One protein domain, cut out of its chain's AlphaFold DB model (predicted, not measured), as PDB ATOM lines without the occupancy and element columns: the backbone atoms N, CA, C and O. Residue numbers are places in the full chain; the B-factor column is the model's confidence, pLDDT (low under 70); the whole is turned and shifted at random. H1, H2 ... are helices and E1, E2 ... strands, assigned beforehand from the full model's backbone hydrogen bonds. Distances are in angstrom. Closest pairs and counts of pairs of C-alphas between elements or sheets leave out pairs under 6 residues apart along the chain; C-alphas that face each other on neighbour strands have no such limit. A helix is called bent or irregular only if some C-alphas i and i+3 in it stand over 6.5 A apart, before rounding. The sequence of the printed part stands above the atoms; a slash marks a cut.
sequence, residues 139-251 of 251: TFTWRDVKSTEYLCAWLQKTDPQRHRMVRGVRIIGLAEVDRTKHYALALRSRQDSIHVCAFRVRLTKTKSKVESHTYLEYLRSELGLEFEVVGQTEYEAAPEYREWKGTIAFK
ATOM      1  N   THR A 139    -101.855  29.770  66.264       90.31
ATOM      2  CA  THR A 139    -100.950  30.619  67.028       90.31
ATOM      3  C   THR A 139    -100.344  31.611  66.051       90.31
ATOM      4  O   THR A 139     -99.544  31.251  65.193       90.31
ATOM      5  N   PHE A 140    -100.747  32.868  66.173       89.00
ATOM      6  CA  PHE A 140    -100.153  33.968  65.429       89.00
ATOM      7  C   PHE A 140     -98.948  34.488  66.198       89.00
ATOM      8  O   PHE A 140     -99.079  34.840  67.368       89.00
ATOM      9  N   THR A 141     -97.777  34.542  65.571       89.06
ATOM     10  CA  THR A 141     -96.560  35.052  66.206       89.06
ATOM     11  C   THR A 141     -95.859  36.078  65.329       89.06
ATOM     12  O   THR A 141     -95.679  35.877  64.126       89.06
ATOM     13  N   TRP A 142     -95.420  37.182  65.936       86.62
ATOM     14  CA  TRP A 142     -94.631  38.213  65.253       86.62
ATOM     15  C   TRP A 142     -93.292  37.679  64.725       86.62
ATOM     16  O   TRP A 142     -92.724  38.252  63.796       86.62
ATOM     17  N   ARG A 143     -92.806  36.563  65.286       85.62
ATOM     18  CA  ARG A 143     -91.589  35.879  64.834       85.62
ATOM     19  C   ARG A 143     -91.794  35.182  63.493       85.62
ATOM     20  O   ARG A 143     -90.848  35.024  62.734       85.62
ATOM     21  N   ASP A 144     -93.027  34.838  63.141       80.62
ATOM     22  CA  ASP A 144     -93.333  34.173  61.879       80.62
ATOM     23  C   ASP A 144     -94.430  34.898  61.100       80.62
ATOM     24  O   ASP A 144     -95.583  34.473  60.960       80.62
ATOM     25  N   VAL A 145     -94.022  36.039  60.557       78.25
ATOM     26  CA  VAL A 145     -94.858  36.883  59.706       78.25
ATOM     27  C   VAL A 145     -95.272  36.147  58.424       78.25
ATOM     28  O   VAL A 145     -96.365  36.373  57.916       78.25
ATOM     29  N   LYS A 146     -94.443  35.232  57.899       77.56
ATOM     30  CA  LYS A 146     -94.759  34.511  56.657       77.56
ATOM     31  C   LYS A 146     -95.790  33.417  56.849       77.56
ATOM     32  O   LYS A 146     -96.725  33.338  56.057       77.56
ATOM     33  N   SER A 147     -95.680  32.622  57.901       78.19
ATOM     34  CA  SER A 147     -96.734  31.660  58.223       78.19
ATOM     35  C   SER A 147     -98.025  32.352  58.618       78.19
ATOM     36  O   SER A 147     -99.095  31.889  58.235       78.19
ATOM     37  N   THR A 148     -97.927  33.502  59.293       82.50
ATOM     38  CA  THR A 148     -99.074  34.380  59.546       82.50
ATOM     39  C   THR A 148     -99.808  34.722  58.245       82.50
ATOM     40  O   THR A 148    -101.013  34.512  58.180       82.50
ATOM     41  N   GLU A 149     -99.112  35.143  57.179       80.94
ATOM     42  CA  GLU A 149     -99.743  35.404  55.869       80.94
ATOM     43  C   GLU A 149    -100.509  34.174  55.330       80.94
ATOM     44  O   GLU A 149    -101.617  34.312  54.810       80.94
ATOM     45  N   TYR A 150     -99.961  32.959  55.471       81.56
ATOM     46  CA  TYR A 150    -100.635  31.734  55.016       81.56
ATOM     47  C   TYR A 150    -101.853  31.367  55.867       81.56
ATOM     48  O   TYR A 150    -102.882  30.980  55.311       81.56
ATOM     49  N   LEU A 151    -101.762  31.533  57.188       84.25
ATOM     50  CA  LEU A 151    -102.882  31.359  58.114       84.25
ATOM     51  C   LEU A 151    -104.010  32.342  57.785       84.25
ATOM     52  O   LEU A 151    -105.166  31.935  57.686       84.25
ATOM     53  N   CYS A 152    -103.666  33.611  57.542       84.88
ATOM     54  CA  CYS A 152    -104.618  34.637  57.131       84.88
ATOM     55  C   CYS A 152    -105.295  34.270  55.806       84.88
ATOM     56  O   CYS A 152    -106.518  34.272  55.723       84.88
ATOM     57  N   ALA A 153    -104.520  33.879  54.790       84.06
ATOM     58  CA  ALA A 153    -105.059  33.490  53.489       84.06
ATOM     59  C   ALA A 153    -105.956  32.240  53.560       84.06
ATOM     60  O   ALA A 153    -106.898  32.106  52.778       84.06
ATOM     61  N   TRP A 154    -105.668  31.305  54.469       85.69
ATOM     62  CA  TRP A 154    -106.517  30.139  54.708       85.69
ATOM     63  C   TRP A 154    -107.823  30.518  55.422       85.69
ATOM     64  O   TRP A 154    -108.897  30.090  54.993       85.69
ATOM     65  N   LEU A 155    -107.753  31.370  56.451       86.88
ATOM     66  CA  LEU A 155    -108.936  31.894  57.140       86.88
ATOM     67  C   LEU A 155    -109.830  32.692  56.184       86.88
ATOM     68  O   LEU A 155    -111.029  32.473  56.148       86.88
ATOM     69  N   GLN A 156    -109.269  33.536  55.320       84.62
ATOM     70  CA  GLN A 156    -110.048  34.306  54.338       84.62
ATOM     71  C   GLN A 156    -110.834  33.443  53.341       84.62
ATOM     72  O   GLN A 156    -111.844  33.888  52.804       84.62
ATOM     73  N   LYS A 157    -110.377  32.215  53.067       84.31
ATOM     74  CA  LYS A 157    -111.089  31.258  52.203       84.31
ATOM     75  C   LYS A 157    -112.168  30.477  52.942       84.31
ATOM     76  O   LYS A 157    -112.983  29.810  52.306       84.31
ATOM     77  N   THR A 158    -112.130  30.501  54.266       83.69
ATOM     78  CA  THR A 158    -113.108  29.835  55.106       83.69
ATOM     79  C   THR A 158    -114.358  30.706  55.236       83.69
ATOM     80  O   THR A 158    -114.308  31.930  55.163       83.69
ATOM     81  N   ASP A 159    -115.505  30.050  55.394       82.44
ATOM     82  CA  ASP A 159    -116.787  30.703  55.643       82.44
ATOM     83  C   ASP A 159    -116.721  31.591  56.908       82.44
ATOM     84  O   ASP A 159    -116.484  31.059  58.001       82.44
ATOM     85  N   PRO A 160    -116.980  32.911  56.791       81.81
ATOM     86  CA  PRO A 160    -116.930  33.844  57.914       81.81
ATOM     87  C   PRO A 160    -117.771  33.426  59.120       81.81
ATOM     88  O   PRO A 160    -117.351  33.626  60.258       81.81
ATOM     89  N   GLN A 161    -118.925  32.779  58.905       82.81
ATOM     90  CA  GLN A 161    -119.785  32.329  60.007       82.81
ATOM     91  C   GLN A 161    -119.107  31.264  60.878       82.81
ATOM     92  O   GLN A 161    -119.404  31.140  62.067       82.81
ATOM     93  N   ARG A 162    -118.165  30.507  60.306       86.50
ATOM     94  CA  ARG A 162    -117.443  29.437  61.004       86.50
ATOM     95  C   ARG A 162    -116.257  29.955  61.799       86.50
ATOM     96  O   ARG A 162    -115.810  29.273  62.715       86.50
ATOM     97  N   HIS A 163    -115.771  31.165  61.518       86.56
ATOM     98  CA  HIS A 163    -114.671  31.758  62.281       86.56
ATOM     99  C   HIS A 163    -115.041  31.925  63.755       86.56
ATOM    100  O   HIS A 163    -114.238  31.604  64.627       86.56
ATOM    101  N   ARG A 164    -116.295  32.291  64.039       88.06
ATOM    102  CA  ARG A 164    -116.864  32.388  65.397       88.06
ATOM    103  C   ARG A 164    -116.803  31.078  66.189       88.06
ATOM    104  O   ARG A 164    -116.867  31.082  67.417       88.06
ATOM    105  N   MET A 165    -116.727  29.948  65.487       89.12
ATOM    106  CA  MET A 165    -116.672  28.614  66.084       89.12
ATOM    107  C   MET A 165    -115.242  28.214  66.455       89.12
ATOM    108  O   MET A 165    -115.066  27.341  67.306       89.12
ATOM    109  N   VAL A 166    -114.236  28.868  65.863       90.31
ATOM    110  CA  VAL A 166    -112.825  28.645  66.182       90.31
ATOM    111  C   VAL A 166    -112.545  29.140  67.597       90.31
ATOM    112  O   VAL A 166    -112.856  30.276  67.958       90.31
ATOM    113  N   ARG A 167    -111.942  28.278  68.415       86.44
ATOM    114  CA  ARG A 167    -111.587  28.574  69.807       86.44
ATOM    115  C   ARG A 167    -110.089  28.412  70.025       86.44
ATOM    116  O   ARG A 167    -109.399  27.770  69.244       86.44
ATOM    117  N   GLY A 168    -109.591  29.015  71.104       81.50
ATOM    118  CA  GLY A 168    -108.210  28.810  71.552       81.50
ATOM    119  C   GLY A 168    -107.146  29.404  70.629       81.50
ATOM    120  O   GLY A 168    -106.003  28.958  70.667       81.50
ATOM    121  N   VAL A 169    -107.496  30.398  69.810       90.88
ATOM    122  CA  VAL A 169    -106.524  31.048  68.932       90.88
ATOM    123  C   VAL A 169    -105.598  31.922  69.758       90.88
ATOM    124  O   VAL A 169    -106.030  32.894  70.377       90.88
ATOM    125  N   ARG A 170    -104.316  31.575  69.762       91.56
ATOM    126  CA  ARG A 170    -103.278  32.285  70.501       91.56
ATOM    127  C   ARG A 170    -102.640  33.345  69.627       91.56
ATOM    128  O   ARG A 170    -102.501  33.195  68.414       91.56
ATOM    129  N   ILE A 171    -102.206  34.410  70.270       90.88
ATOM    130  CA  ILE A 171    -101.452  35.477  69.641       90.88
ATOM    131  C   ILE A 171    -100.254  35.821  70.521       90.88
ATOM    132  O   ILE A 171    -100.379  35.954  71.736       90.88
ATOM    133  N   ILE A 172     -99.087  35.921  69.901       90.88
ATOM    134  CA  ILE A 172     -97.839  36.361  70.512       90.88
ATOM    135  C   ILE A 172     -97.393  37.568  69.707       90.88
ATOM    136  O   ILE A 172     -96.934  37.441  68.571       90.88
ATOM    137  N   GLY A 173     -97.587  38.751  70.273       88.38
ATOM    138  CA  GLY A 173     -97.223  39.997  69.623       88.38
ATOM    139  C   GLY A 173     -95.983  40.625  70.227       88.38
ATOM    140  O   GLY A 173     -95.669  40.451  71.403       88.38
ATOM    141  N   LEU A 174     -95.290  41.392  69.392       87.44
ATOM    142  CA  LEU A 174     -94.217  42.269  69.827       87.44
ATOM    143  C   LEU A 174     -94.849  43.523  70.439       87.44
ATOM    144  O   LEU A 174     -95.599  44.216  69.746       87.44
ATOM    145  N   ALA A 175     -94.599  43.766  71.728       83.38
ATOM    146  CA  ALA A 175     -95.113  44.931  72.446       83.38
ATOM    147  C   ALA A 175     -94.207  46.141  72.204       83.38
ATOM    148  O   ALA A 175     -94.638  47.178  71.710       83.38
ATOM    149  N   GLU A 176     -92.923  45.974  72.511       83.88
ATOM    150  CA  GLU A 176     -91.938  47.046  72.475       83.88
ATOM    151  C   GLU A 176     -90.567  46.478  72.117       83.88
ATOM    152  O   GLU A 176     -90.225  45.369  72.522       83.88
ATOM    153  N   VAL A 177     -89.778  47.244  71.364       82.25
ATOM    154  CA  VAL A 177     -88.376  46.930  71.068       82.25
ATOM    155  C   VAL A 177     -87.528  48.136  71.418       82.25
ATOM    156  O   VAL A 177     -87.726  49.219  70.855       82.25
ATOM    157  N   ASP A 178     -86.529  47.927  72.266       83.06
ATOM    158  CA  ASP A 178     -85.508  48.928  72.521       83.06
ATOM    159  C   ASP A 178     -84.583  49.033  71.303       83.06
ATOM    160  O   ASP A 178     -83.734  48.179  71.024       83.06
ATOM    161  N   ARG A 179     -84.752  50.119  70.547       76.25
ATOM    162  CA  ARG A 179     -83.987  50.368  69.319       76.25
ATOM    163  C   ARG A 179     -82.493  50.510  69.575       76.25
ATOM    164  O   ARG A 179     -81.711  50.197  68.682       76.25
ATOM    165  N   THR A 180     -82.101  50.972  70.761       80.56
ATOM    166  CA  THR A 180     -80.689  51.165  71.113       80.56
ATOM    167  C   THR A 180     -79.980  49.832  71.343       80.56
ATOM    168  O   THR A 180     -78.780  49.717  71.105       80.56
ATOM    169  N   LYS A 181     -80.738  48.787  71.694       82.94
ATOM    170  CA  LYS A 181     -80.227  47.442  71.972       82.94
ATOM    171  C   LYS A 181     -80.301  46.485  70.782       82.94
ATOM    172  O   LYS A 181     -79.988  45.310  70.928       82.94
ATOM    173  N   HIS A 182     -80.646  46.958  69.583       76.00
ATOM    174  CA  HIS A 182     -80.737  46.091  68.401       76.00
ATOM    175  C   HIS A 182     -79.416  45.366  68.087       76.00
ATOM    176  O   HIS A 182     -79.421  44.207  67.679       76.00
ATOM    177  N   TYR A 183     -78.276  46.034  68.281       75.75
ATOM    178  CA  TYR A 183     -76.966  45.407  68.095       75.75
ATOM    179  C   TYR A 183     -76.694  44.328  69.156       75.75
ATOM    180  O   TYR A 183     -76.229  43.242  68.821       75.75
ATOM    181  N   ALA A 184     -77.058  44.587  70.417       83.88
ATOM    182  CA  ALA A 184     -76.960  43.603  71.496       83.88
ATOM    183  C   ALA A 184     -77.847  42.373  71.227       83.88
ATOM    184  O   ALA A 184     -77.389  41.245  71.396       83.88
ATOM    185  N   LEU A 185     -79.060  42.582  70.701       82.44
ATOM    186  CA  LEU A 185     -79.948  41.497  70.287       82.44
ATOM    187  C   LEU A 185     -79.305  40.623  69.206       82.44
ATOM    188  O   LEU A 185     -79.325  39.403  69.328       82.44
ATOM    189  N   ALA A 186     -78.705  41.230  68.178       78.75
ATOM    190  CA  ALA A 186     -78.040  40.496  67.102       78.75
ATOM    191  C   ALA A 186     -76.851  39.655  67.593       78.75
ATOM    192  O   ALA A 186     -76.629  38.561  67.077       78.75
ATOM    193  N   LEU A 187     -76.116  40.141  68.600       81.50
ATOM    194  CA  LEU A 187     -75.030  39.391  69.235       81.50
ATOM    195  C   LEU A 187     -75.543  38.234  70.101       81.50
ATOM    196  O   LEU A 187     -74.920  37.176  70.139       81.50
ATOM    197  N   ARG A 188     -76.665  38.429  70.800       85.38
ATOM    198  CA  ARG A 188     -77.241  37.427  71.705       85.38
ATOM    199  C   ARG A 188     -78.008  36.335  70.961       85.38
ATOM    200  O   ARG A 188     -77.891  35.162  71.295       85.38
ATOM    201  N   SER A 189     -78.826  36.730  69.992       84.25
ATOM    202  CA  SER A 189     -79.659  35.848  69.182       84.25
ATOM    203  C   SER A 189     -79.773  36.418  67.772       84.25
ATOM    204  O   SER A 189     -80.592  37.299  67.485       84.25
ATOM    205  N   ARG A 190     -78.963  35.866  66.858       77.94
ATOM    206  CA  ARG A 190     -79.072  36.147  65.417       77.94
ATOM    207  C   ARG A 190     -80.512  35.942  64.942       77.94
ATOM    208  O   ARG A 190     -81.027  36.753  64.176       77.94
ATOM    209  N   GLN A 191     -81.171  34.910  65.462       80.12
ATOM    210  CA  GLN A 191     -82.514  34.537  65.061       80.12
ATOM    211  C   GLN A 191     -83.570  35.576  65.450       80.12
ATOM    212  O   GLN A 191     -84.347  36.033  64.609       80.12
ATOM    213  N   ASP A 192     -83.557  36.020  66.704       82.50
ATOM    214  CA  ASP A 192     -84.483  37.049  67.177       82.50
ATOM    215  C   ASP A 192     -84.256  38.366  66.444       82.50
ATOM    216  O   ASP A 192     -85.213  39.038  66.061       82.50
ATOM    217  N   SER A 193     -82.993  38.712  66.174       79.50
ATOM    218  CA  SER A 193     -82.676  39.888  65.369       79.50
ATOM    219  C   SER A 193     -83.255  39.784  63.959       79.50
ATOM    220  O   SER A 193     -83.814  40.767  63.476       79.50
ATOM    221  N   ILE A 194     -83.162  38.624  63.295       79.62
ATOM    222  CA  ILE A 194     -83.758  38.413  61.967       79.62
ATOM    223  C   ILE A 194     -85.275  38.605  62.031       79.62
ATOM    224  O   ILE A 194     -85.831  39.320  61.197       79.62
ATOM    225  N   HIS A 195     -85.940  38.025  63.030       82.25
ATOM    226  CA  HIS A 195     -87.384  38.163  63.206       82.25
ATOM    227  C   HIS A 195     -87.804  39.617  63.445       82.25
ATOM    228  O   HIS A 195     -88.728  40.106  62.790       82.25
ATOM    229  N   VAL A 196     -87.094  40.344  64.318       81.50
ATOM    230  CA  VAL A 196     -87.370  41.764  64.595       81.50
ATOM    231  C   VAL A 196     -87.168  42.595  63.330       81.50
ATOM    232  O   VAL A 196     -88.023  43.416  62.991       81.50
ATOM    233  N   CYS A 197     -86.078  42.370  62.588       76.81
ATOM    234  CA  CYS A 197     -85.835  43.042  61.313       76.81
ATOM    235  C   CYS A 197     -86.945  42.751  60.296       76.81
ATOM    236  O   CYS A 197     -87.504  43.687  59.721       76.81
ATOM    237  N   ALA A 198     -87.288  41.479  60.086       77.50
ATOM    238  CA  ALA A 198     -88.303  41.057  59.125       77.50
ATOM    239  C   ALA A 198     -89.674  41.666  59.448       77.50
ATOM    240  O   ALA A 198     -90.330  42.229  58.565       77.50
ATOM    241  N   PHE A 199     -90.075  41.626  60.721       82.12
ATOM    242  CA  PHE A 199     -91.323  42.220  61.182       82.12
ATOM    243  C   PHE A 199     -91.339  43.741  60.987       82.12
ATOM    244  O   PHE A 199     -92.297  44.282  60.434       82.12
ATOM    245  N   ARG A 200     -90.251  44.444  61.327       78.31
ATOM    246  CA  ARG A 200     -90.138  45.897  61.106       78.31
ATOM    247  C   ARG A 200     -90.219  46.278  59.631       78.31
ATOM    248  O   ARG A 200     -90.948  47.208  59.291       78.31
ATOM    249  N   VAL A 201     -89.509  45.563  58.755       77.88
ATOM    250  CA  VAL A 201     -89.586  45.780  57.300       77.88
ATOM    251  C   VAL A 201     -91.026  45.603  56.821       77.88
ATOM    252  O   VAL A 201     -91.511  46.401  56.016       77.88
ATOM    253  N   ARG A 202     -91.749  44.605  57.341       76.38
ATOM    254  CA  ARG A 202     -93.159  44.407  56.999       76.38
ATOM    255  C   ARG A 202     -94.032  45.567  57.478       76.38
ATOM    256  O   ARG A 202     -94.736  46.136  56.652       76.38
ATOM    257  N   LEU A 203     -93.907  45.989  58.737       75.19
ATOM    258  CA  LEU A 203     -94.648  47.140  59.269       75.19
ATOM    259  C   LEU A 203     -94.427  48.413  58.442       75.19
ATOM    260  O   LEU A 203     -95.369  49.158  58.194       75.19
ATOM    261  N   THR A 204     -93.201  48.657  57.963       72.75
ATOM    262  CA  THR A 204     -92.931  49.822  57.102       72.75
ATOM    263  C   THR A 204     -93.628  49.757  55.744       72.75
ATOM    264  O   THR A 204     -93.944  50.807  55.197       72.75
ATOM    265  N   LYS A 205     -93.917  48.558  55.218       72.81
ATOM    266  CA  LYS A 205     -94.703  48.381  53.984       72.81
ATOM    267  C   LYS A 205     -96.200  48.586  54.213       72.81
ATOM    268  O   LYS A 205     -96.897  48.991  53.292       72.81
ATOM    269  N   THR A 206     -96.685  48.324  55.427       68.81
ATOM    270  CA  THR A 206     -98.096  48.492  55.814       68.81
ATOM    271  C   THR A 206     -98.457  49.957  56.115       68.81
ATOM    272  O   THR A 206     -99.636  50.300  56.175       68.81
ATOM    273  N   LYS A 207     -97.468  50.851  56.269       55.59
ATOM    274  CA  LYS A 207     -97.680  52.278  56.559       55.59
ATOM    275  C   LYS A 207     -98.487  52.994  55.470       55.59
ATOM    276  O   LYS A 207     -97.930  53.472  54.485       55.59
ATOM    277  N   SER A 208     -99.775  53.206  55.745       48.06
ATOM    278  CA  SER A 208    -100.440  54.455  55.361       48.06
ATOM    279  C   SER A 208    -101.384  55.090  56.392       48.06
ATOM    280  O   SER A 208    -101.738  56.234  56.137       48.06
ATOM    281  N   LYS A 209    -101.778  54.493  57.544       49.16
ATOM    282  CA  LYS A 209    -102.817  55.159  58.385       49.16
ATOM    283  C   LYS A 209    -102.838  55.086  59.926       49.16
ATOM    284  O   LYS A 209    -103.727  55.733  60.469       49.16
ATOM    285  N   VAL A 210    -101.952  54.416  60.672       45.84
ATOM    286  CA  VAL A 210    -102.106  54.381  62.157       45.84
ATOM    287  C   VAL A 210    -100.777  54.584  62.889       45.84
ATOM    288  O   VAL A 210     -99.784  53.961  62.550       45.84
ATOM    289  N   GLU A 211    -100.716  55.500  63.859       38.91
ATOM    290  CA  GLU A 211     -99.467  55.967  64.497       38.91
ATOM    291  C   GLU A 211     -98.865  55.005  65.547       38.91
ATOM    292  O   GLU A 211     -97.716  55.185  65.946       38.91
ATOM    293  N   SER A 212     -99.551  53.917  65.912       47.34
ATOM    294  CA  SER A 212     -99.143  52.965  66.961       47.34
ATOM    295  C   SER A 212     -99.077  51.515  66.456       47.34
ATOM    296  O   SER A 212     -99.842  50.658  66.890       47.34
ATOM    297  N   HIS A 213     -98.147  51.229  65.536       54.00
ATOM    298  CA  HIS A 213     -98.047  49.951  64.813       54.00
ATOM    299  C   HIS A 213     -97.770  48.755  65.734       54.00
ATOM    300  O   HIS A 213     -96.625  48.339  65.924       54.00
ATOM    301  N   THR A 214     -98.834  48.172  66.268       75.00
ATOM    302  CA  THR A 214     -98.778  46.963  67.090       75.00
ATOM    303  C   THR A 214     -98.961  45.745  66.179       75.00
ATOM    304  O   THR A 214     -99.663  45.826  65.170       75.00
ATOM    305  N   TYR A 215     -98.385  44.583  66.514       81.88
ATOM    306  CA  TYR A 215     -98.594  43.330  65.755       81.88
ATOM    307  C   TYR A 215    -100.083  43.008  65.498       81.88
ATOM    308  O   TYR A 215    -100.433  42.452  64.461       81.88
ATOM    309  N   LEU A 216    -100.970  43.445  66.396       82.69
ATOM    310  CA  LEU A 216    -102.423  43.382  66.223       82.69
ATOM    311  C   LEU A 216    -102.941  44.144  65.004       82.69
ATOM    312  O   LEU A 216    -103.822  43.648  64.314       82.69
ATOM    313  N   GLU A 217    -102.436  45.346  64.743       79.56
ATOM    314  CA  GLU A 217    -102.870  46.153  63.599       79.56
ATOM    315  C   GLU A 217    -102.417  45.517  62.290       79.56
ATOM    316  O   GLU A 217    -103.203  45.421  61.348       79.56
ATOM    317  N   TYR A 218    -101.182  45.003  62.270       82.19
ATOM    318  CA  TYR A 218    -100.681  44.197  61.162       82.19
ATOM    319  C   TYR A 218    -101.613  43.012  60.892       82.19
ATOM    320  O   TYR A 218    -102.112  42.860  59.777       82.19
ATOM    321  N   LEU A 219    -101.932  42.233  61.926       83.56
ATOM    322  CA  LEU A 219    -102.842  41.100  61.801       83.56
ATOM    323  C   LEU A 219    -104.239  41.500  61.342       83.56
ATOM    324  O   LEU A 219    -104.775  40.837  60.469       83.56
ATOM    325  N   ARG A 220    -104.826  42.580  61.867       85.38
ATOM    326  CA  ARG A 220    -106.132  43.076  61.398       85.38
ATOM    327  C   ARG A 220    -106.089  43.449  59.920       85.38
ATOM    328  O   ARG A 220    -107.003  43.088  59.185       85.38
ATOM    329  N   SER A 221    -105.024  44.123  59.486       82.44
ATOM    330  CA  SER A 221    -104.856  44.518  58.084       82.44
ATOM    331  C   SER A 221    -104.696  43.319  57.144       82.44
ATOM    332  O   SER A 221    -105.246  43.333  56.049       82.44
ATOM    333  N   GLU A 222    -103.988  42.274  57.578       80.88
ATOM    334  CA  GLU A 222    -103.721  41.085  56.760       80.88
ATOM    335  C   GLU A 222    -104.868  40.075  56.807       80.88
ATOM    336  O   GLU A 222    -105.182  39.462  55.793       80.88
ATOM    337  N   LEU A 223    -105.508  39.891  57.968       79.19
ATOM    338  CA  LEU A 223    -106.673  39.018  58.113       79.19
ATOM    339  C   LEU A 223    -107.867  39.593  57.354       79.19
ATOM    340  O   LEU A 223    -108.598  38.830  56.728       79.19
ATOM    341  N   GLY A 224    -108.088  40.910  57.417       75.25
ATOM    342  CA  GLY A 224    -109.337  41.512  56.945       75.25
ATOM    343  C   GLY A 224    -110.568  40.972  57.688       75.25
ATOM    344  O   GLY A 224    -111.677  41.041  57.169       75.25
ATOM    345  N   LEU A 225    -110.368  40.393  58.876       75.81
ATOM    346  CA  LEU A 225    -111.404  39.800  59.718       75.81
ATOM    347  C   LEU A 225    -111.529  40.587  61.018       75.81
ATOM    348  O   LEU A 225    -110.534  41.046  61.585       75.81
ATOM    349  N   GLU A 226    -112.757  40.687  61.516       83.69
ATOM    350  CA  GLU A 226    -113.020  41.247  62.833       83.69
ATOM    351  C   GLU A 226    -112.713  40.215  63.924       83.69
ATOM    352  O   GLU A 226    -113.196  39.081  63.905       83.69
ATOM    353  N   PHE A 227    -111.899  40.613  64.897       88.50
ATOM    354  CA  PHE A 227    -111.617  39.819  66.086       88.50
ATOM    355  C   PHE A 227    -111.351  40.719  67.289       88.50
ATOM    356  O   PHE A 227    -110.937  41.878  67.163       88.50
ATOM    357  N   GLU A 228    -111.559  40.159  68.471       89.69
ATOM    358  CA  GLU A 228    -111.248  40.779  69.752       89.69
ATOM    359  C   GLU A 228    -110.196  39.981  70.514       89.69
ATOM    360  O   GLU A 228    -110.050  38.774  70.328       89.69
ATOM    361  N   VAL A 229    -109.443  40.677  71.364       88.62
ATOM    362  CA  VAL A 229    -108.464  40.065  72.264       88.62
ATOM    363  C   VAL A 229    -109.169  39.844  73.601       88.62
ATOM    364  O   VAL A 229    -109.534  40.806  74.268       88.62
ATOM    365  N   VAL A 230    -109.391  38.582  73.969       86.81
ATOM    366  CA  VAL A 230    -110.182  38.172  75.150       86.81
ATOM    367  C   VAL A 230    -109.321  38.102  76.420       86.81
ATOM    368  O   VAL A 230    -109.826  38.064  77.537       86.81
ATOM    369  N   GLY A 231    -108.001  38.132  76.268       82.44
ATOM    370  CA  GLY A 231    -107.052  38.223  77.370       82.44
ATOM    371  C   GLY A 231    -105.675  38.575  76.835       82.44
ATOM    372  O   GLY A 231    -105.312  38.126  75.748       82.44
ATOM    373  N   GLN A 232    -104.932  39.387  77.584       88.12
ATOM    374  CA  GLN A 232    -103.582  39.814  77.237       88.12
ATOM    375  C   GLN A 232    -102.707  39.827  78.487       88.12
ATOM    376  O   GLN A 232    -103.107  40.301  79.548       88.12
ATOM    377  N   THR A 233    -101.492  39.314  78.350       90.25
ATOM    378  CA  THR A 233    -100.459  39.374  79.377       90.25
ATOM    379  C   THR A 233     -99.156  39.774  78.715       90.25
ATOM    380  O   THR A 233     -98.665  39.079  77.825       90.25
ATOM    381  N   GLU A 234     -98.607  40.904  79.140       89.56
ATOM    382  CA  GLU A 234     -97.291  41.356  78.705       89.56
ATOM    383  C   GLU A 234     -96.203  40.750  79.583       89.56
ATOM    384  O   GLU A 234     -96.388  40.580  80.787       89.56
ATOM    385  N   TYR A 235     -95.053  40.457  78.992       88.56
ATOM    386  CA  TYR A 235     -93.883  39.979  79.713       88.56
ATOM    387  C   TYR A 235     -92.602  40.430  79.014       88.56
ATOM    388  O   TYR A 235     -92.560  40.703  77.811       88.56
ATOM    389  N   GLU A 236     -91.535  40.526  79.794       89.31
ATOM    390  CA  GLU A 236     -90.202  40.765  79.265       89.31
ATOM    391  C   GLU A 236     -89.648  39.443  78.726       89.31
ATOM    392  O   GLU A 236     -89.291  38.544  79.483       89.31
ATOM    393  N   ALA A 237     -89.652  39.294  77.400       86.31
ATOM    394  CA  ALA A 237     -89.107  38.110  76.740       86.31
ATOM    395  C   ALA A 237     -87.574  38.165  76.686       86.31
ATOM    396  O   ALA A 237     -86.896  37.143  76.799       86.31
ATOM    397  N   ALA A 238     -87.030  39.373  76.525       87.25
ATOM    398  CA  ALA A 238     -85.607  39.648  76.486       87.25
ATOM    399  C   ALA A 238     -85.329  41.096  76.943       87.25
ATOM    400  O   ALA A 238     -86.203  41.947  76.787       87.25
ATOM    401  N   PRO A 239     -84.114  41.428  77.422       86.56
ATOM    402  CA  PRO A 239     -83.753  42.802  77.789       86.56
ATOM    403  C   PRO A 239     -83.902  43.820  76.649       86.56
ATOM    404  O   PRO A 239     -83.896  45.031  76.885       86.56
ATOM    405  N   GLU A 240     -83.952  43.340  75.403       89.25
ATOM    406  CA  GLU A 240     -84.058  44.144  74.190       89.25
ATOM    407  C   GLU A 240     -85.501  44.324  73.694       89.25
ATOM    408  O   GLU A 240     -85.753  45.237  72.904       89.25
ATOM    409  N   TYR A 241     -86.449  43.481  74.122       85.62
ATOM    410  CA  TYR A 241     -87.844  43.586  73.691       85.62
ATOM    411  C   TYR A 241     -88.844  42.920  74.645       85.62
ATOM    412  O   TYR A 241     -88.588  41.898  75.286       85.62
ATOM    413  N   ARG A 242     -90.050  43.486  74.672       88.00
ATOM    414  CA  ARG A 242     -91.199  42.963  75.413       88.00
ATOM    415  C   ARG A 242     -92.174  42.300  74.456       88.00
ATOM    416  O   ARG A 242     -92.417  42.781  73.346       88.00
ATOM    417  N   GLU A 243     -92.755  41.203  74.905       90.94
ATOM    418  CA  GLU A 243     -93.804  40.493  74.190       90.94
ATOM    419  C   GLU A 243     -95.104  40.573  74.970       90.94
ATOM    420  O   GLU A 243     -95.140  40.867  76.165       90.94
ATOM    421  N   TRP A 244     -96.188  40.261  74.284       90.94
ATOM    422  CA  TRP A 244     -97.446  39.980  74.935       90.94
ATOM    423  C   TRP A 244     -98.058  38.721  74.343       90.94
ATOM    424  O   TRP A 244     -97.970  38.457  73.143       90.94
ATOM    425  N   LYS A 245     -98.665  37.924  75.217       91.81
ATOM    426  CA  LYS A 245     -99.460  36.752  74.868       91.81
ATOM    427  C   LYS A 245    -100.920  37.096  75.046       91.81
ATOM    428  O   LYS A 245    -101.290  37.724  76.034       91.81
ATOM    429  N   GLY A 246    -101.746  36.653  74.119       90.69
ATOM    430  CA  GLY A 246    -103.179  36.768  74.258       90.69
ATOM    431  C   GLY A 246    -103.933  35.661  73.556       90.69
ATOM    432  O   GLY A 246    -103.356  34.815  72.867       90.69
ATOM    433  N   THR A 247    -105.243  35.712  73.730       91.75
ATOM    434  CA  THR A 247    -106.193  34.842  73.037       91.75
ATOM    435  C   THR A 247    -107.126  35.718  72.223       91.75
ATOM    436  O   THR A 247    -107.636  36.713  72.743       91.75
ATOM    437  N   ILE A 248    -107.353  35.361  70.961       90.44
ATOM    438  CA  ILE A 248    -108.301  36.064  70.098       90.44
ATOM    439  C   ILE A 248    -109.582  35.256  69.910       90.44
ATOM    440  O   ILE A 248    -109.562  34.025  69.857       90.44
ATOM    441  N   ALA A 249    -110.691  35.975  69.785       90.38
ATOM    442  CA  ALA A 249    -111.977  35.440  69.369       90.38
ATOM    443  C   ALA A 249    -112.443  36.179  68.114       90.38
ATOM    444  O   ALA A 249    -112.435  37.411  68.072       90.38
ATOM    445  N   PHE A 250    -112.822  35.427  67.082       90.12
ATOM    446  CA  PHE A 250    -113.366  35.992  65.848       90.12
ATOM    447  C   PHE A 250    -114.831  36.397  66.031       90.12
ATOM    448  O   PHE A 250    -115.577  35.718  66.745       90.12
ATOM    449  N   LYS A 251    -115.221  37.500  65.385       84.19
ATOM    450  CA  LYS A 251    -116.574  38.068  65.442       84.19
ATOM    451  C   LYS A 251    -117.474  37.625  64.304       84.19
ATOM    452  O   LYS A 251    -117.022  36.986  63.335       84.19
TER     453      LYS A 251
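What this domain is: This is residues 139 to 251 of the 251 residues of an uncharacterized protein of Zymoseptoria tritici ST99CH_3D7 (UniProt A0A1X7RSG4). A long, twisted wall of four strands has H5 over one face, with H1 packed on H5 and only grazing the sheet near the edge strand E1; the helical hairpin H3 and H4 is at one end of the long axis and little H2 at the other. The printed part has 113 residues, in the order E1 H1 H2 E2 H3 H4 H5 E3 E4, class mixed; the mixed sheet runs E1 E2 E4 E3. It is compact, radius of gyration of the C-alphas 14.6 A, yet elongated, spanning 46 by 28 by 25 A.

Where its parts are: Find C-alpha 139 at (-100.950, 30.619, 67.028), where E1 runs to 141. H1 is 145 to 157, 18.7 A; H2 is 160 to 163; E2 is 169 to 177, 24.2 A. Then come H3, 179 to 188, irregular with C-alphas 180 and 183 7.5 A apart, H4, 190 to 206, 24.6 A, and H5, 215 to 223. E3, 227 to 238, 28.0 A, bends by 74 degrees at 230; E4, 241 to 250, 27.8 A, ends at (-113.366, 35.992, 65.848).

How they stand to each other: E1 and E2 are parallel, N 140 to O 170 2.9 A, in a strand-helix-strand unit through H1 and H2, parallel neighbours joined by a right-handed crossover. E2 and E4 are antiparallel, N 173 to O 244 2.9 A; E3 and E4 form a hairpin, N 235 to O 243 2.9 A. H5 lies only just over E2, with 3 C-alphas on it, height over the sheet 8.7 A. H1 touches H5, closest C-alphas Cys 152 and Leu 223, 4.9 A. H4 touches H3 with residues 192 to 194 alone, closest C-alphas Ser 193 and Ala 186, 5.0 A. H1, H2, H3 and H4 only graze the sheet. In H1, H4 and H5 every O i to N i+4 pair is within hydrogen-bond range, in H3 4 of 6; H2 is too short for one.

The domain as a whole: The farthest C-alphas, Gln 161 and Leu 187, are 46.2 A apart. The printed part has no cut and no long link; pLDDT is under 70 at 206 to 213.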